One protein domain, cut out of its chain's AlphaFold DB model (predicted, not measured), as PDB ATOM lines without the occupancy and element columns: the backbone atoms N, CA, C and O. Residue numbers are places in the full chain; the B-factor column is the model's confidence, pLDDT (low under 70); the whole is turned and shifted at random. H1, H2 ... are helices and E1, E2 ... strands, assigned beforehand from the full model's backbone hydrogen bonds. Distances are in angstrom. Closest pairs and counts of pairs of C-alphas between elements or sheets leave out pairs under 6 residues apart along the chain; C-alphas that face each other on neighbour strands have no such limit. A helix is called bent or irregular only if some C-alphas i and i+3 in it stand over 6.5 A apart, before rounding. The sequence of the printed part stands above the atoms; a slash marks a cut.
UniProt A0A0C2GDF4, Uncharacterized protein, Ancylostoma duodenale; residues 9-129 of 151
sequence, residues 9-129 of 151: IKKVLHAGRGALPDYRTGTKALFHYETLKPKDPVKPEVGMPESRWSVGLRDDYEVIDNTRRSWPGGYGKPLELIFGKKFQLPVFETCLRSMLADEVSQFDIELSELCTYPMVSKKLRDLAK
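AT A GLANCE: This is residues 9 to 129 of the 151 residues of an uncharacterized protein of Ancylostoma duodenale (UniProt A0A0C2GDF4). Two short antiparallel ribbons of two strands each, E1 with E6 and E2 with E5, make an open cradle for the short helix H3, and a third such ribbon, E3 with E4, lies away from H3. E2 runs on into E3, with E5 along the first and E4 along the second; H4 lies near E4, and H1 and H2 form a far end away from H3. The printed part has 121 residues with four named helices and six named strands, in the order E1 E2 E3 H1 H2 E4 E5 H3 E6 H4. The class is mixed, helices and strands, with 59 residues, under half, in named elements. The whole is compact, with a radius of gyration of the C-alphas of 14.9 A and spans of 39 by 35 by 27 A.

IN THESE COORDINATES: E1, residues 9 to 14, is 15.6 A long and begins at C-alpha 9 (34.417, -20.360, -44.073). E2 is residues 28 to 31, and E3, residues 34 to 38, is 13.1 A long. H1 is residues 50 to 53 and H2 residues 57 to 60. H1 is irregular, but only just: C-alphas 50 and 53 are 6.6 A apart. E4, residues 61 to 66, is 13.0 A long, and E5 is residues 79 to 82. H3, residues 90 to 97, begins at C-alpha 90 (20.551, -22.489, -37.131) and is 11.0 A long. E6, residues 104 to 109, is 15.8 A long. H4, residues 117 to 128, is 16.2 A long and ends at C-alpha 128 (25.037, -21.931, -16.594).

HOW THE PARTS SIT: E1 and E6 are antiparallel neighbours at 164 degrees, with N 11 and O 106 within hydrogen-bond range at 2.9 A. E2 and E5 are antiparallel at 157 degrees, with N 29 and O 81 at 2.8 A. E2 runs on into E3 across residues 32 and 33, at 60 degrees. E3 and E4 are antiparallel at 156 degrees, with N 62 and O 37 at 2.8 A. The closest C-alphas of H3 and E6, those of Cys 95 and Phe 107, are 7.3 A apart. Those of H3 and E5, Glu 93 and Leu 81, are 7.9 A apart. H3 and E2 are only just apart, the closest C-alphas being 8.1 A apart. The closest C-alphas of E4 and H4, those of Asp 65 and Ser 121, are 7.3 A apart. H1 and H2 meet only through their link. H3 and H4 are apart. In H3 and H4 every O i to N i+4 pair is within hydrogen-bond range; H1 and H2 are too short for one, and their single O i to N i+3 pair is within range in H2 but not in H1.

THE WHOLE: The two C-alphas farthest apart, those of Gly 26 and Gly 56, are 40.5 A apart. The printed part has no cut. The links E1 to E2, E3 to H1 and E4 to E5 are long. The mean pLDDT of the printed part is 83.1; residues 41 to 58 and 86 to 88 are under 70.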
ATOM      1  N   ILE A   9      33.192 -19.691 -43.634       85.62
ATOM      2  CA  ILE A   9      34.417 -20.360 -44.073       85.62
ATOM      3  C   ILE A   9      34.815 -21.345 -42.980       85.62
ATOM      4  O   ILE A   9      35.003 -20.960 -41.827       85.62
ATOM      5  N   LYS A  10      34.933 -22.625 -43.337       88.25
ATOM      6  CA  LYS A  10      35.353 -23.692 -42.425       88.25
ATOM      7  C   LYS A  10      36.840 -23.986 -42.596       88.25
ATOM      8  O   LYS A  10      37.300 -24.205 -43.714       88.25
ATOM      9  N   LYS A  11      37.554 -24.117 -41.479       88.56
ATOM     10  CA  LYS A  11      38.912 -24.665 -41.418       88.56
ATOM     11  C   LYS A  11      38.970 -25.797 -40.400       88.56
ATOM     12  O   LYS A  11      38.668 -25.591 -39.228       88.56
ATOM     13  N   VAL A  12      39.385 -26.983 -40.837       91.44
ATOM     14  CA  VAL A  12      39.612 -28.124 -39.940       91.44
ATOM     15  C   VAL A  12      40.952 -27.928 -39.232       91.44
ATOM     16  O   VAL A  12      41.982 -27.777 -39.883       91.44
ATOM     17  N   LEU A  13      40.931 -27.910 -37.901       90.31
ATOM     18  CA  LEU A  13      42.119 -27.793 -37.046       90.31
ATOM     19  C   LEU A  13      42.597 -29.165 -36.566       90.31
ATOM     20  O   LEU A  13      43.794 -29.410 -36.447       90.31
ATOM     21  N   HIS A  14      41.652 -30.065 -36.306       93.00
ATOM     22  CA  HIS A  14      41.911 -31.464 -36.008       93.00
ATOM     23  C   HIS A  14      40.904 -32.311 -36.771       93.00
ATOM     24  O   HIS A  14      39.696 -32.111 -36.632       93.00
ATOM     25  N   ALA A  15      41.403 -33.239 -37.585       93.88
ATOM     26  CA  ALA A  15      40.545 -34.161 -38.307       93.88
ATOM     27  C   ALA A  15      39.793 -35.054 -37.312       93.88
ATOM     28  O   ALA A  15      40.389 -35.584 -36.376       93.88
ATOM     29  N   GLY A  16      38.488 -35.210 -37.516       94.50
ATOM     30  CA  GLY A  16      37.712 -36.185 -36.761       94.50
ATOM     31  C   GLY A  16      37.926 -37.610 -37.267       94.50
ATOM     32  O   GLY A  16      38.808 -37.892 -38.081       94.50
ATOM     33  N   ARG A  17      37.100 -38.529 -36.774       94.00
ATOM     34  CA  ARG A  17      37.216 -39.967 -37.025       94.00
ATOM     35  C   ARG A  17      35.919 -40.541 -37.586       94.00
ATOM     36  O   ARG A  17      34.828 -40.075 -37.272       94.00
ATOM     37  N   GLY A  18      36.059 -41.613 -38.363       94.81
ATOM     38  CA  GLY A  18      34.932 -42.356 -38.922       94.81
ATOM     39  C   GLY A  18      34.248 -41.650 -40.094       94.81
ATOM     40  O   GLY A  18      34.828 -40.790 -40.752       94.81
ATOM     41  N   ALA A  19      33.017 -42.070 -40.373       93.94
ATOM     42  CA  ALA A  19      32.182 -41.486 -41.415       93.94
ATOM     43  C   ALA A  19      31.385 -40.290 -40.879       93.94
ATOM     44  O   ALA A  19      31.126 -40.189 -39.679       93.94
ATOM     45  N   LEU A  20      30.964 -39.408 -41.788       93.12
ATOM     46  CA  LEU A  20      30.116 -38.273 -41.445       93.12
ATOM     47  C   LEU A  20      28.783 -38.767 -40.862       93.12
ATOM     48  O   LEU A  20      28.099 -39.554 -41.525       93.12
ATOM     49  N   PRO A  21      28.399 -38.335 -39.646       92.38
ATOM     50  CA  PRO A  21      27.092 -38.665 -39.099       92.38
ATOM     51  C   PRO A  21      25.970 -38.092 -39.972       92.38
ATOM     52  O   PRO A  21      26.092 -37.018 -40.549       92.38
ATOM     53  N   ASP A  22      24.840 -38.789 -40.034       89.50
ATOM     54  CA  ASP A  22      23.715 -38.407 -40.903       89.50
ATOM     55  C   ASP A  22      22.932 -37.180 -40.375       89.50
ATOM     56  O   ASP A  22      22.163 -36.552 -41.093       89.50
ATOM     57  N   TYR A  23      23.112 -36.814 -39.096       87.50
ATOM     58  CA  TYR A  23      22.499 -35.633 -38.458       87.50
ATOM     59  C   TYR A  23      21.000 -35.426 -38.785       87.50
ATOM     60  O   TYR A  23      20.519 -34.301 -38.973       87.50
ATOM     61  N   ARG A  24      20.244 -36.532 -38.841       90.06
ATOM     62  CA  ARG A  24      18.789 -36.536 -39.065       90.06
ATOM     63  C   ARG A  24      18.058 -35.827 -37.924       90.06
ATOM     64  O   ARG A  24      18.571 -35.754 -36.804       90.06
ATOM     65  N   THR A  25      16.833 -35.369 -38.171       89.50
ATOM     66  CA  THR A  25      15.963 -34.809 -37.122       89.50
ATOM     67  C   THR A  25      15.876 -35.742 -35.911       89.50
ATOM     68  O   THR A  25      15.654 -36.941 -36.057       89.50
ATOM     69  N   GLY A  26      16.060 -35.186 -34.713       89.00
ATOM     70  CA  GLY A  26      16.117 -35.921 -33.448       89.00
ATOM     71  C   GLY A  26      17.522 -36.369 -33.031       89.00
ATOM     72  O   GLY A  26      17.696 -36.761 -31.877       89.00
ATOM     73  N   THR A  27      18.528 -36.274 -33.909       91.25
ATOM     74  CA  THR A  27      19.923 -36.588 -33.563       91.25
ATOM     75  C   THR A  27      20.410 -35.661 -32.457       91.25
ATOM     76  O   THR A  27      20.262 -34.446 -32.561       91.25
ATOM     77  N   LYS A  28      21.025 -36.229 -31.420       91.56
ATOM     78  CA  LYS A  28      21.680 -35.470 -30.355       91.56
ATOM     79  C   LYS A  28      23.167 -35.325 -30.661       91.56
ATOM     80  O   LYS A  28      23.856 -36.329 -30.814       91.56
ATOM     81  N   ALA A  29      23.656 -34.094 -30.722       91.81
ATOM     82  CA  ALA A  29      25.075 -33.781 -30.779       91.81
ATOM     83  C   ALA A  29      25.527 -33.165 -29.458       91.81
ATOM     84  O   ALA A  29      24.932 -32.203 -28.974       91.81
ATOM     85  N   LEU A  30      26.602 -33.722 -28.907       93.62
ATOM     86  CA  LEU A  30      27.303 -33.208 -27.738       93.62
ATOM     87  C   LEU A  30      28.646 -32.663 -28.201       93.62
ATOM     88  O   LEU A  30      29.428 -33.388 -28.813       93.62
ATOM     89  N   PHE A  31      28.908 -31.387 -27.936       94.75
ATOM     90  CA  PHE A  31      30.121 -30.740 -28.424       94.75
ATOM     91  C   PHE A  31      30.570 -29.601 -27.513       94.75
ATOM     92  O   PHE A  31      29.786 -28.982 -26.787       94.75
ATOM     93  N   HIS A  32      31.868 -29.314 -27.563       96.00
ATOM     94  CA  HIS A  32      32.418 -28.090 -26.999       96.00
ATOM     95  C   HIS A  32      32.548 -27.019 -28.079       96.00
ATOM     96  O   HIS A  32      32.836 -27.341 -29.228       96.00
ATOM     97  N   TYR A  33      32.383 -25.753 -27.698       94.75
ATOM     98  CA  TYR A  33      32.637 -24.626 -28.588       94.75
ATOM     99  C   TYR A  33      33.260 -23.452 -27.826       94.75
ATOM    100  O   TYR A  33      33.120 -23.328 -26.604       94.75
ATOM    101  N   GLU A  34      33.956 -22.605 -28.576       93.38
ATOM    102  CA  GLU A  34      34.433 -21.292 -28.154       93.38
ATOM    103  C   GLU A  34      33.995 -20.293 -29.228       93.38
ATOM    104  O   GLU A  34      34.216 -20.534 -30.415       93.38
ATOM    105  N   THR A  35      33.360 -19.197 -28.818       92.06
ATOM    106  CA  THR A  35      32.988 -18.107 -29.725       92.06
ATOM    107  C   THR A  35      33.895 -16.922 -29.476       92.06
ATOM    108  O   THR A  35      34.025 -16.453 -28.342       92.06
ATOM    109  N   LEU A  36      34.481 -16.418 -30.556       89.81
ATOM    110  CA  LEU A  36      35.396 -15.290 -30.550       89.81
ATOM    111  C   LEU A  36      34.784 -14.130 -31.331       89.81
ATOM    112  O   LEU A  36      34.251 -14.320 -32.423       89.81
ATOM    113  N   LYS A  37      34.891 -12.923 -30.786       88.19
ATOM    114  CA  LYS A  37      34.524 -11.680 -31.461       88.19
ATOM    115  C   LYS A  37      35.799 -10.874 -31.728       88.19
ATOM    116  O   LYS A  37      36.551 -10.658 -30.783       88.19
ATOM    117  N   PRO A  38      36.052 -10.405 -32.957       84.94
ATOM    118  CA  PRO A  38      37.140  -9.463 -33.199       84.94
ATOM    119  C   PRO A  38      36.962  -8.186 -32.363       84.94
ATOM    120  O   PRO A  38      35.849  -7.657 -32.279       84.94
ATOM    121  N   LYS A  39      38.041  -7.685 -31.754       83.94
ATOM    122  CA  LYS A  39      38.036  -6.403 -31.031       83.94
ATOM    123  C   LYS A  39      37.876  -5.230 -31.994       83.94
ATOM    124  O   LYS A  39      37.054  -4.350 -31.749       83.94
ATOM    125  N   ASP A  40      38.592  -5.284 -33.113       79.06
ATOM    126  CA  ASP A  40      38.508  -4.298 -34.185       79.06
ATOM    127  C   ASP A  40      37.638  -4.798 -35.347       79.06
ATOM    128  O   ASP A  40      37.616  -6.003 -35.632       79.06
ATOM    129  N   PRO A  41      36.926  -3.904 -36.062       67.38
ATOM    130  CA  PRO A  41      36.183  -4.269 -37.261       67.38
ATOM    131  C   PRO A  41      37.122  -4.894 -38.298       67.38
ATOM    132  O   PRO A  41      37.950  -4.218 -38.910       67.38
ATOM    133  N   VAL A  42      36.993  -6.202 -38.514       65.00
ATOM    134  CA  VAL A  42      37.755  -6.894 -39.555       65.00
ATOM    135  C   VAL A  42      37.198  -6.432 -40.897       65.00
ATOM    136  O   VAL A  42      35.995  -6.543 -41.143       65.00
ATOM    137  N   LYS A  43      38.059  -5.894 -41.768       56.75
ATOM    138  CA  LYS A  43      37.664  -5.592 -43.147       56.75
ATOM    139  C   LYS A  43      37.121  -6.885 -43.777       56.75
ATOM    140  O   LYS A  43      37.785  -7.911 -43.650       56.75
ATOM    141  N   PRO A  44      35.961  -6.863 -44.453       54.16
ATOM    142  CA  PRO A  44      35.297  -8.055 -44.994       54.16
ATOM    143  C   PRO A  44      36.051  -8.745 -46.147       54.16
ATOM    144  O   PRO A  44      35.487  -9.595 -46.833       54.16
ATOM    145  N   GLU A  45      37.319  -8.403 -46.376       53.62
ATOM    146  CA  GLU A  45      38.177  -9.048 -47.364       53.62
ATOM    147  C   GLU A  45      38.543 -10.464 -46.883       53.62
ATOM    148  O   GLU A  45      39.526 -10.686 -46.189       53.62
ATOM    149  N   VAL A  46      37.644 -11.389 -47.226       51.47
ATOM    150  CA  VAL A  46      37.769 -12.846 -47.389       51.47
ATOM    151  C   VAL A  46      38.652 -13.574 -46.365       51.47
ATOM    152  O   VAL A  46      39.816 -13.872 -46.610       51.47
ATOM    153  N   GLY A  47      38.010 -13.988 -45.268       54.66
ATOM    154  CA  GLY A  47      38.514 -15.003 -44.338       54.66
ATOM    155  C   GLY A  47      39.639 -14.542 -43.410       54.66
ATOM    156  O   GLY A  47      40.280 -13.511 -43.601       54.66
ATOM    157  N   MET A  48      39.882 -15.307 -42.345       52.34
ATOM    158  CA  MET A  48      41.101 -15.125 -41.565       52.34
ATOM    159  C   MET A  48      42.352 -15.435 -42.423       52.34
ATOM    160  O   MET A  48      42.468 -16.553 -42.925       52.34
ATOM    161  N   PRO A  49      43.325 -14.510 -42.558       53.03
ATOM    162  CA  PRO A  49      44.596 -14.761 -43.216       53.03
ATOM    163  C   PRO A  49      45.357 -15.887 -42.520       53.03
ATOM    164  O   PRO A  49      45.334 -16.018 -41.299       53.03
ATOM    165  N   GLU A  50      46.083 -16.690 -43.293       52.84
ATOM    166  CA  GLU A  50      46.791 -17.872 -42.786       52.84
ATOM    167  C   GLU A  50      47.862 -17.543 -41.735       52.84
ATOM    168  O   GLU A  50      48.041 -18.293 -40.775       52.84
ATOM    169  N   SER A  51      48.520 -16.386 -41.865       49.97
ATOM    170  CA  SER A  51      49.522 -15.864 -40.921       49.97
ATOM    171  C   SER A  51      48.933 -15.417 -39.582       49.97
ATOM    172  O   SER A  51      49.666 -15.184 -38.620       49.97
ATOM    173  N   ARG A  52      47.604 -15.312 -39.504       49.59
ATOM    174  CA  ARG A  52      46.894 -14.779 -38.353       49.59
ATOM    175  C   ARG A  52      46.956 -15.731 -37.151       49.59
ATOM    176  O   ARG A  52      46.878 -15.233 -36.052       49.59
ATOM    177  N   TRP A  53      47.207 -17.040 -37.305       52.34
ATOM    178  CA  TRP A  53      47.373 -18.017 -36.195       52.34
ATOM    179  C   TRP A  53      48.715 -17.920 -35.429       52.34
ATOM    180  O   TRP A  53      48.930 -18.652 -34.462       52.34
ATOM    181  N   SER A  54      49.625 -17.018 -35.817       46.09
ATOM    182  CA  SER A  54      50.830 -16.744 -35.020       46.09
ATOM    183  C   SER A  54      50.467 -16.302 -33.593       46.09
ATOM    184  O   SER A  54      49.426 -15.696 -33.363       46.09
ATOM    185  N   VAL A  55      51.354 -16.612 -32.645       45.88
ATOM    186  CA  VAL A  55      51.223 -16.622 -31.166       45.88
ATOM    187  C   VAL A  55      50.624 -15.359 -30.486       45.88
ATOM    188  O   VAL A  55      50.423 -15.370 -29.279       45.88
ATOM    189  N   GLY A  56      50.238 -14.310 -31.218       50.78
ATOM    190  CA  GLY A  56      49.523 -13.125 -30.712       50.78
ATOM    191  C   GLY A  56      48.016 -13.070 -31.016       50.78
ATOM    192  O   GLY A  56      47.353 -12.129 -30.603       50.78
ATOM    193  N   LEU A  57      47.435 -14.051 -31.724       54.50
ATOM    194  CA  LEU A  57      46.080 -13.893 -32.276       54.50
ATOM    195  C   LEU A  57      44.951 -13.767 -31.252       54.50
ATOM    196  O   LEU A  57      43.963 -13.072 -31.484       54.50
ATOM    197  N   ARG A  58      45.058 -14.483 -30.129       61.66
ATOM    198  CA  ARG A  58      44.036 -14.410 -29.077       61.66
ATOM    199  C   ARG A  58      43.893 -12.989 -28.528       61.66
ATOM    200  O   ARG A  58      42.841 -12.693 -27.974       61.66
ATOM    201  N   ASP A  59      44.883 -12.122 -28.722       72.44
ATOM    202  CA  ASP A  59      44.850 -10.759 -28.207       72.44
ATOM    203  C   ASP A  59      43.964  -9.832 -29.048       72.44
ATOM    204  O   ASP A  59      43.410  -8.886 -28.494       72.44
ATOM    205  N   ASP A  60      43.717 -10.141 -30.321       78.31
ATOM    206  CA  ASP A  60      42.827  -9.355 -31.195       78.31
ATOM    207  C   ASP A  60      41.350  -9.755 -31.057       78.31
ATOM    208  O   ASP A  60      40.462  -9.152 -31.666       78.31
ATOM    209  N   TYR A  61      41.069 -10.785 -30.257       83.62
ATOM    210  CA  TYR A  61      39.744 -11.369 -30.108       83.62
ATOM    211  C   TYR A  61      39.294 -11.362 -28.651       83.62
ATOM    212  O   TYR A  61      40.054 -11.590 -27.714       83.62
ATOM    213  N   GLU A  62      38.010 -11.110 -28.456       88.62
ATOM    214  CA  GLU A  62      37.330 -11.290 -27.187       88.62
ATOM    215  C   GLU A  62      36.621 -12.646 -27.187       88.62
ATOM    216  O   GLU A  62      35.867 -12.973 -28.108       88.62
ATOM    217  N   VAL A  63      36.856 -13.451 -26.148       89.88
ATOM    218  CA  VAL A  63      36.114 -14.698 -25.934       89.88
ATOM    219  C   VAL A  63      34.737 -14.348 -25.380       89.88
ATOM    220  O   VAL A  63      34.635 -13.843 -24.265       89.88
ATOM    221  N   ILE A  64      33.682 -14.648 -26.138       91.12
ATOM    222  CA  ILE A  64      32.295 -14.378 -25.734       91.12
ATOM    223  C   ILE A  64      31.722 -15.535 -24.916       91.12
ATOM    224  O   ILE A  64      31.105 -15.324 -23.876       91.12
ATOM    225  N   ASP A  65      31.928 -16.766 -25.385       91.31
ATOM    226  CA  ASP A  65      31.471 -17.984 -24.721       91.31
ATOM    227  C   ASP A  65      32.522 -19.083 -24.892       91.31
ATOM    228  O   ASP A  65      33.124 -19.210 -25.958       91.31
ATOM    229  N   ASN A  66      32.735 -19.897 -23.858       93.31
ATOM    230  CA  ASN A  66      33.632 -21.048 -23.913       93.31
ATOM    231  C   ASN A  66      33.084 -22.171 -23.029       93.31
ATOM    232  O   ASN A  66      33.076 -22.071 -21.804       93.31
ATOM    233  N   THR A  67      32.636 -23.271 -23.626       93.81
ATOM    234  CA  THR A  67      31.961 -24.326 -22.855       93.81
ATOM    235  C   THR A  67      32.910 -25.183 -22.017       93.81
ATOM    236  O   THR A  67      32.457 -25.909 -21.134       93.81
ATOM    237  N   ARG A  68      34.225 -25.102 -22.256       92.44
ATOM    238  CA  ARG A  68      35.250 -25.813 -21.472       92.44
ATOM    239  C   ARG A  68      35.653 -25.063 -20.201       92.44
ATOM    240  O   ARG A  68      36.177 -25.685 -19.286       92.44
ATOM    241  N   ARG A  69      35.436 -23.746 -20.135       91.12
ATOM    242  CA  ARG A  69      35.702 -22.935 -18.935       91.12
ATOM    243  C   ARG A  69      34.537 -23.034 -17.958       91.12
ATOM    244  O   ARG A  69      33.393 -23.098 -18.389       91.12
ATOM    245  N   SER A  70      34.810 -23.008 -16.658       86.94
ATOM    246  CA  SER A  70      33.769 -22.924 -15.627       86.94
ATOM    247  C   SER A  70      33.144 -21.527 -15.570       86.94
ATOM    248  O   SER A  70      33.750 -20.542 -16.000       86.94
ATOM    249  N   TRP A  71      31.945 -21.429 -14.994       84.19
ATOM    250  CA  TRP A  71      31.321 -20.141 -14.674       84.19
ATOM    251  C   TRP A  71      32.253 -19.273 -13.796       84.19
ATOM    252  O   TRP A  71      32.904 -19.826 -12.907       84.19
ATOM    253  N   PRO A  72      32.336 -17.939 -13.994       81.19
ATOM    254  CA  PRO A  72      31.606 -17.110 -14.962       81.19
ATOM    255  C   PRO A  72      32.233 -17.033 -16.361       81.19
ATOM    256  O   PRO A  72      31.649 -16.431 -17.255       81.19
ATOM    257  N   GLY A  73      33.404 -17.640 -16.572       76.31
ATOM    258  CA  GLY A  73      34.136 -17.584 -17.843       76.31
ATOM    259  C   GLY A  73      33.670 -18.583 -18.907       76.31
ATOM    260  O   GLY A  73      34.312 -18.687 -19.953       76.31
ATOM    261  N   GLY A  74      32.613 -19.350 -18.634       84.25
ATOM    262  CA  GLY A  74      32.125 -20.429 -19.482       84.25
ATOM    263  C   GLY A  74      31.021 -21.258 -18.827       84.25
ATOM    264  O   GLY A  74      30.414 -20.827 -17.846       84.25
ATOM    265  N   TYR A  75      30.745 -22.442 -19.378       85.56
ATOM    266  CA  TYR A  75      29.638 -23.310 -18.934       85.56
ATOM    267  C   TYR A  75      30.076 -24.559 -18.157       85.56
ATOM    268  O   TYR A  75      29.248 -25.192 -17.507       85.56
ATOM    269  N   GLY A  76      31.351 -24.941 -18.240       86.25
ATOM    270  CA  GLY A  76      31.942 -26.099 -17.560       86.25
ATOM    271  C   GLY A  76      31.501 -27.473 -18.078       86.25
ATOM    272  O   GLY A  76      31.887 -28.486 -17.503       86.25
ATOM    273  N   LYS A  77      30.692 -27.535 -19.141       90.62
ATOM    274  CA  LYS A  77      30.159 -28.774 -19.727       90.62
ATOM    275  C   LYS A  77      29.863 -28.596 -21.219       90.62
ATOM    276  O   LYS A  77      29.622 -27.464 -21.649       90.62
ATOM    277  N   PRO A  78      29.887 -29.677 -22.020       93.12
ATOM    278  CA  PRO A  78      29.519 -29.606 -23.430       93.12
ATOM    279  C   PRO A  78      28.065 -29.152 -23.606       93.12
ATOM    280  O   PRO A  78      27.217 -29.356 -22.735       93.12
ATOM    281  N   LEU A  79      27.788 -28.537 -24.754       91.69
ATOM    282  CA  LEU A  79      26.439 -28.164 -25.159       91.69
ATOM    283  C   LEU A  79      25.770 -29.361 -25.849       91.69
ATOM    284  O   LEU A  79      26.399 -30.030 -26.672       91.69
ATOM    285  N   GLU A  80      24.498 -29.610 -25.534       90.94
ATOM    286  CA  GLU A  80      23.651 -30.583 -26.230       90.94
ATOM    287  C   GLU A  80      22.765 -29.865 -27.256       90.94
ATOM    288  O   GLU A  80      21.991 -28.967 -26.915       90.94
ATOM    289  N   LEU A  81      22.833 -30.289 -28.516       89.75
ATOM    290  CA  LEU A  81      21.958 -29.830 -29.592       89.75
ATOM    291  C   LEU A  81      21.183 -31.012 -30.187       89.75
ATOM    292  O   LEU A  81      21.748 -32.071 -30.437       89.75
ATOM    293  N   ILE A  82      19.884 -30.825 -30.422       90.00
ATOM    294  CA  ILE A  82      18.975 -31.849 -30.966       90.00
ATOM    295  C   ILE A  82      18.496 -31.450 -32.360       90.00
ATOM    296  O   ILE A  82      17.511 -30.730 -32.468       90.00
ATOM    297  N   PHE A  83      19.124 -31.961 -33.412       89.31
ATOM    298  CA  PHE A  83      18.857 -31.582 -34.801       89.31
ATOM    299  C   PHE A  83      17.376 -31.549 -35.190       89.31
ATOM    300  O   PHE A  83      16.599 -32.434 -34.825       89.31
ATOM    301  N   GLY A  84      16.995 -30.553 -35.991       83.25
ATOM    302  CA  GLY A  84      15.652 -30.448 -36.571       83.25
ATOM    303  C   GLY A  84      14.573 -29.986 -35.588       83.25
ATOM    304  O   GLY A  84      13.400 -29.901 -35.954       83.25
ATOM    305  N   LYS A  85      14.942 -29.640 -34.349       80.44
ATOM    306  CA  LYS A  85      14.112 -28.765 -33.515       80.44
ATOM    307  C   LYS A  85      14.333 -27.322 -33.970       80.44
ATOM    308  O   LYS A  85      15.414 -26.970 -34.420       80.44
ATOM    309  N   LYS A  86      13.313 -26.461 -33.889       63.50
ATOM    310  CA  LYS A  86      13.465 -25.040 -34.245       63.50
ATOM    311  C   LYS A  86      14.350 -24.348 -33.203       63.50
ATOM    312  O   LYS A  86      13.843 -23.823 -32.214       63.50
ATOM    313  N   PHE A  87      15.667 -24.375 -33.394       60.69
ATOM    314  CA  PHE A  87      16.592 -23.612 -32.562       60.69
ATOM    315  C   PHE A  87      16.540 -22.143 -32.926       60.69
ATOM    316  O   PHE A  87      16.369 -21.763 -34.082       60.69
ATOM    317  N   GLN A  88      16.825 -21.317 -31.926       65.25
ATOM    318  CA  GLN A  88      17.143 -19.916 -32.150       65.25
ATOM    319  C   GLN A  88      18.550 -19.728 -32.756       65.25
ATOM    320  O   GLN A  88      18.938 -18.589 -32.960       65.25
ATOM    321  N   LEU A  89      19.320 -20.786 -33.071       74.25
ATOM    322  CA  LEU A  89      20.648 -20.661 -33.694       74.25
ATOM    323  C   LEU A  89      20.921 -21.726 -34.786       74.25
ATOM    324  O   LEU A  89      21.629 -22.703 -34.531       74.25
ATOM    325  N   PRO A  90      20.389 -21.546 -36.011       81.88
ATOM    326  CA  PRO A  90      20.551 -22.489 -37.131       81.88
ATOM    327  C   PRO A  90      22.005 -22.730 -37.568       81.88
ATOM    328  O   PRO A  90      22.341 -23.792 -38.097       81.88
ATOM    329  N   VAL A  91      22.892 -21.761 -37.329       87.12
ATOM    330  CA  VAL A  91      24.290 -21.859 -37.760       87.12
ATOM    331  C   VAL A  91      25.040 -23.004 -37.072       87.12
ATOM    332  O   VAL A  91      25.855 -23.656 -37.715       87.12
ATOM    333  N   PHE A  92      24.712 -23.343 -35.817       89.88
ATOM    334  CA  PHE A  92      25.338 -24.479 -35.126       89.88
ATOM    335  C   PHE A  92      24.998 -25.815 -35.777       89.88
ATOM    336  O   PHE A  92      25.898 -26.627 -35.978       89.88
ATOM    337  N   GLU A  93      23.733 -26.034 -36.150       89.12
ATOM    338  CA  GLU A  93      23.364 -27.238 -36.899       89.12
ATOM    339  C   GLU A  93      24.177 -27.336 -38.182       89.12
ATOM    340  O   GLU A  93      24.698 -28.399 -38.510       89.12
ATOM    341  N   THR A  94      24.326 -26.222 -38.894       88.00
ATOM    342  CA  THR A  94      25.031 -26.251 -40.170       88.00
ATOM    343  C   THR A  94      26.524 -26.511 -40.010       88.00
ATOM    344  O   THR A  94      27.080 -27.319 -40.754       88.00
ATOM    345  N   CYS A  95      27.169 -25.888 -39.021       92.00
ATOM    346  CA  CYS A  95      28.563 -26.175 -38.701       92.00
ATOM    347  C   CYS A  95      28.739 -27.668 -38.400       92.00
ATOM    348  O   CYS A  95      29.542 -28.337 -39.052       92.00
ATOM    349  N   LEU A  96      27.926 -28.207 -37.487       92.62
ATOM    350  CA  LEU A  96      28.005 -29.597 -37.041       92.62
ATOM    351  C   LEU A  96      27.693 -30.607 -38.153       92.62
ATOM    352  O   LEU A  96      28.368 -31.624 -38.216       92.62
ATOM    353  N   ARG A  97      26.761 -30.317 -39.077       92.12
ATOM    354  CA  ARG A  97      26.469 -31.184 -40.242       92.12
ATOM    355  C   ARG A  97      27.690 -31.470 -41.107       92.12
ATOM    356  O   ARG A  97      27.701 -32.456 -41.831       92.12
ATOM    357  N   SER A  98      28.692 -30.597 -41.064       92.19
ATOM    358  CA  SER A  98      29.930 -30.765 -41.821       92.19
ATOM    359  C   SER A  98      31.029 -31.501 -41.052       92.19
ATOM    360  O   SER A  98      32.092 -31.721 -41.627       92.19
ATOM    361  N   MET A  99      30.839 -31.787 -39.760       95.19
ATOM    362  CA  MET A  99      31.889 -32.268 -38.863       95.19
ATOM    363  C   MET A  99      31.811 -33.777 -38.644       95.19
ATOM    364  O   MET A  99      30.737 -34.340 -38.449       95.19
ATOM    365  N   LEU A 100      32.971 -34.426 -38.620       96.19
ATOM    366  CA  LEU A 100      33.110 -35.791 -38.122       96.19
ATOM    367  C   LEU A 100      33.083 -35.825 -36.584       96.19
ATOM    368  O   LEU A 100      33.293 -34.814 -35.909       96.19
ATOM    369  N   ALA A 101      32.882 -37.016 -36.015       95.12
ATOM    370  CA  ALA A 101      33.070 -37.219 -34.581       95.12
ATOM    371  C   ALA A 101      34.519 -36.887 -34.181       95.12
ATOM    372  O   ALA A 101      35.454 -37.217 -34.910       95.12
ATOM    373  N   ASP A 102      34.700 -36.233 -33.033       95.75
ATOM    374  CA  ASP A 102      35.991 -35.735 -32.520       95.75
ATOM    375  C   ASP A 102      36.713 -34.699 -33.400       95.75
ATOM    376  O   ASP A 102      37.846 -34.317 -33.104       95.75
ATOM    377  N   GLU A 103      36.076 -34.204 -34.462       96.81
ATOM    378  CA  GLU A 103      36.638 -33.125 -35.266       96.81
ATOM    379  C   GLU A 103      36.713 -31.825 -34.457       96.81
ATOM    380  O   GLU A 103      35.793 -31.467 -33.718       96.81
ATOM    381  N   VAL A 104      37.793 -31.068 -34.653       95.62
ATOM    382  CA  VAL A 104      37.891 -29.681 -34.193       95.62
ATOM    383  C   VAL A 104      37.990 -28.792 -35.417       95.62
ATOM    384  O   VAL A 104      38.953 -28.880 -36.178       95.62
ATOM    385  N   SER A 105      37.005 -27.918 -35.586       93.81
ATOM    386  CA  SER A 105      36.925 -26.995 -36.714       93.81
ATOM    387  C   SER A 105      36.658 -25.575 -36.244       93.81
ATOM    388  O   SER A 105      35.926 -25.347 -35.284       93.81
ATOM    389  N   GLN A 106      37.251 -24.627 -36.959       90.69
ATOM    390  CA  GLN A 106      36.948 -23.209 -36.862       90.69
ATOM    391  C   GLN A 106      35.984 -22.827 -37.986       90.69
ATOM    392  O   GLN A 106      36.125 -23.293 -39.119       90.69
ATOM    393  N   PHE A 107      35.031 -21.957 -37.661       91.00
ATOM    394  CA  PHE A 107      34.077 -21.399 -38.607       91.00
ATOM    395  C   PHE A 107      34.107 -19.876 -38.508       91.00
ATOM    396  O   PHE A 107      33.757 -19.319 -37.469       91.00
ATOM    397  N   ASP A 108      34.484 -19.215 -39.597       87.00
ATOM    398  CA  ASP A 108      34.349 -17.767 -39.736       87.00
ATOM    399  C   ASP A 108      32.959 -17.496 -40.311       87.00
ATOM    400  O   ASP A 108      32.684 -17.854 -41.455       87.00
ATOM    401  N   ILE A 109      32.062 -16.935 -39.502       87.31
ATOM    402  CA  ILE A 109      30.632 -16.819 -39.815       87.31
ATOM    403  C   ILE A 109      30.288 -15.364 -40.165       87.31
ATOM    404  O   ILE A 109      30.647 -14.445 -39.427       87.31
ATOM    405  N   GLU A 110      29.558 -15.144 -41.261       85.00
ATOM    406  CA  GLU A 110      29.046 -13.820 -41.630       85.00
ATOM    407  C   GLU A 110      28.033 -13.303 -40.599       85.00
ATOM    408  O   GLU A 110      27.190 -14.044 -40.092       85.00
ATOM    409  N   LEU A 111      28.067 -11.996 -40.321       84.50
ATOM    410  CA  LEU A 111      27.205 -11.362 -39.315       84.50
ATOM    411  C   LEU A 111      25.707 -11.628 -39.532       84.50
ATOM    412  O   LEU A 111      24.968 -11.738 -38.554       84.50
ATOM    413  N   SER A 112      25.258 -11.783 -40.783       85.88
ATOM    414  CA  SER A 112      23.856 -12.085 -41.107       85.88
ATOM    415  C   SER A 112      23.370 -13.429 -40.554       85.88
ATOM    416  O   SER A 112      22.178 -13.587 -40.312       85.88
ATOM    417  N   GLU A 113      24.275 -14.386 -40.332       86.12
ATOM    418  CA  GLU A 113      23.965 -15.705 -39.758       86.12
ATOM    419  C   GLU A 113      23.946 -15.682 -38.216       86.12
ATOM    420  O   GLU A 113      23.518 -16.642 -37.571       86.12
ATOM    421  N   LEU A 114      24.420 -14.589 -37.603       87.50
ATOM    422  CA  LEU A 114      24.618 -14.453 -36.155       87.50
ATOM    423  C   LEU A 114      23.598 -13.532 -35.474       87.50
ATOM    424  O   LEU A 114      23.710 -13.295 -34.273       87.50
ATOM    425  N   CYS A 115      22.583 -13.038 -36.188       87.12
ATOM    426  CA  CYS A 115      21.592 -12.090 -35.659       87.12
ATOM    427  C   CYS A 115      20.945 -12.542 -34.336       87.12
ATOM    428  O   CYS A 115      20.687 -11.730 -33.451       87.12
ATOM    429  N   THR A 116      20.700 -13.842 -34.175       88.06
ATOM    430  CA  THR A 116      20.074 -14.422 -32.977       88.06
ATOM    431  C   THR A 116      21.077 -14.877 -31.915       88.06
ATOM    432  O   THR A 116      20.679 -15.187 -30.785       88.06
ATOM    433  N   TYR A 117      22.377 -14.893 -32.234       90.00
ATOM    434  CA  TYR A 117      23.432 -15.366 -31.339       90.00
ATOM    435  C   TYR A 117      23.424 -14.653 -29.978       90.00
ATOM    436  O   TYR A 117      23.436 -15.359 -28.967       90.00
ATOM    437  N   PRO A 118      23.325 -13.306 -29.880       90.38
ATOM    438  CA  PRO A 118      23.370 -12.622 -28.584       90.38
ATOM    439  C   PRO A 118      22.274 -13.079 -27.609       90.38
ATOM    440  O   PRO A 118      22.530 -13.234 -26.414       90.38
ATOM    441  N   MET A 119      21.065 -13.341 -28.116       89.62
ATOM    442  CA  MET A 119      19.930 -13.789 -27.302       89.62
ATOM    443  C   MET A 119      20.137 -15.216 -26.789       89.62
ATOM    444  O   MET A 119      19.910 -15.495 -25.611       89.62
ATOM    445  N   VAL A 120      20.597 -16.111 -27.664       87.62
ATOM    446  CA  VAL A 120      20.881 -17.519 -27.341       87.62
ATOM    447  C   VAL A 120      22.022 -17.616 -26.338       87.62
ATOM    448  O   VAL A 120      21.888 -18.260 -25.303       87.62
ATOM    449  N   SER A 121      23.112 -16.910 -26.616       89.19
ATOM    450  CA  SER A 121      24.307 -16.806 -25.783       89.19
ATOM    451  C   SER A 121      23.970 -16.314 -24.368       89.19
ATOM    452  O   SER A 121      24.361 -16.940 -23.382       89.19
ATOM    453  N   LYS A 122      23.145 -15.261 -24.243       88.19
ATOM    454  CA  LYS A 122      22.647 -14.795 -22.940       88.19
ATOM    455  C   LYS A 122      21.858 -15.883 -22.205       88.19
ATOM    456  O   LYS A 122      22.149 -16.139 -21.042       88.19
ATOM    457  N   LYS A 123      20.896 -16.533 -22.867       86.19
ATOM    458  CA  LYS A 123      20.091 -17.604 -22.253       86.19
ATOM    459  C   LYS A 123      20.960 -18.774 -21.778       86.19
ATOM    460  O   LYS A 123      20.772 -19.249 -20.666       86.19
ATOM    461  N   LEU A 124      21.932 -19.211 -22.585       87.06
ATOM    462  CA  LEU A 124      22.859 -20.285 -22.212       87.06
ATOM    463  C   LEU A 124      23.720 -19.905 -20.998       87.06
ATOM    464  O   LEU A 124      23.882 -20.719 -20.093       87.06
ATOM    465  N   ARG A 125      24.212 -18.659 -20.930       88.56
ATOM    466  CA  ARG A 125      24.905 -18.138 -19.739       88.56
ATOM    467  C   ARG A 125      24.005 -18.110 -18.505       88.56
ATOM    468  O   ARG A 125      24.440 -18.532 -17.440       88.56
ATOM    469  N   ASP A 126      22.764 -17.650 -18.648       86.31
ATOM    470  CA  ASP A 126      21.803 -17.594 -17.542       86.31
ATOM    471  C   ASP A 126      21.508 -19.006 -16.990       86.31
ATOM    472  O   ASP A 126      21.438 -19.180 -15.776       86.31
ATOM    473  N   LEU A 127      21.429 -20.024 -17.860       84.88
ATOM    474  CA  LEU A 127      21.300 -21.439 -17.471       84.88
ATOM    475  C   LEU A 127      22.571 -22.017 -16.819       84.88
ATOM    476  O   LEU A 127      22.484 -22.969 -16.046       84.88
ATOM    477  N   ALA A 128      23.751 -21.482 -17.144       84.19
ATOM    478  CA  ALA A 128      25.037 -21.931 -16.594       84.19
ATOM    479  C   ALA A 128      25.336 -21.364 -15.214       84.19
ATOM    480  O   ALA A 128      26.126 -21.947 -14.468       84.19
ATOM    481  N   LYS A 129      24.732 -20.223 -14.891       84.88
ATOM    482  CA  LYS A 129      24.948 -19.534 -13.633       84.88
ATOM    483  C   LYS A 129      24.510 -20.426 -12.460       84.88
ATOM    484  O   LYS A 129      23.347 -20.829 -12.412       84.88
TER     485      LYS A 129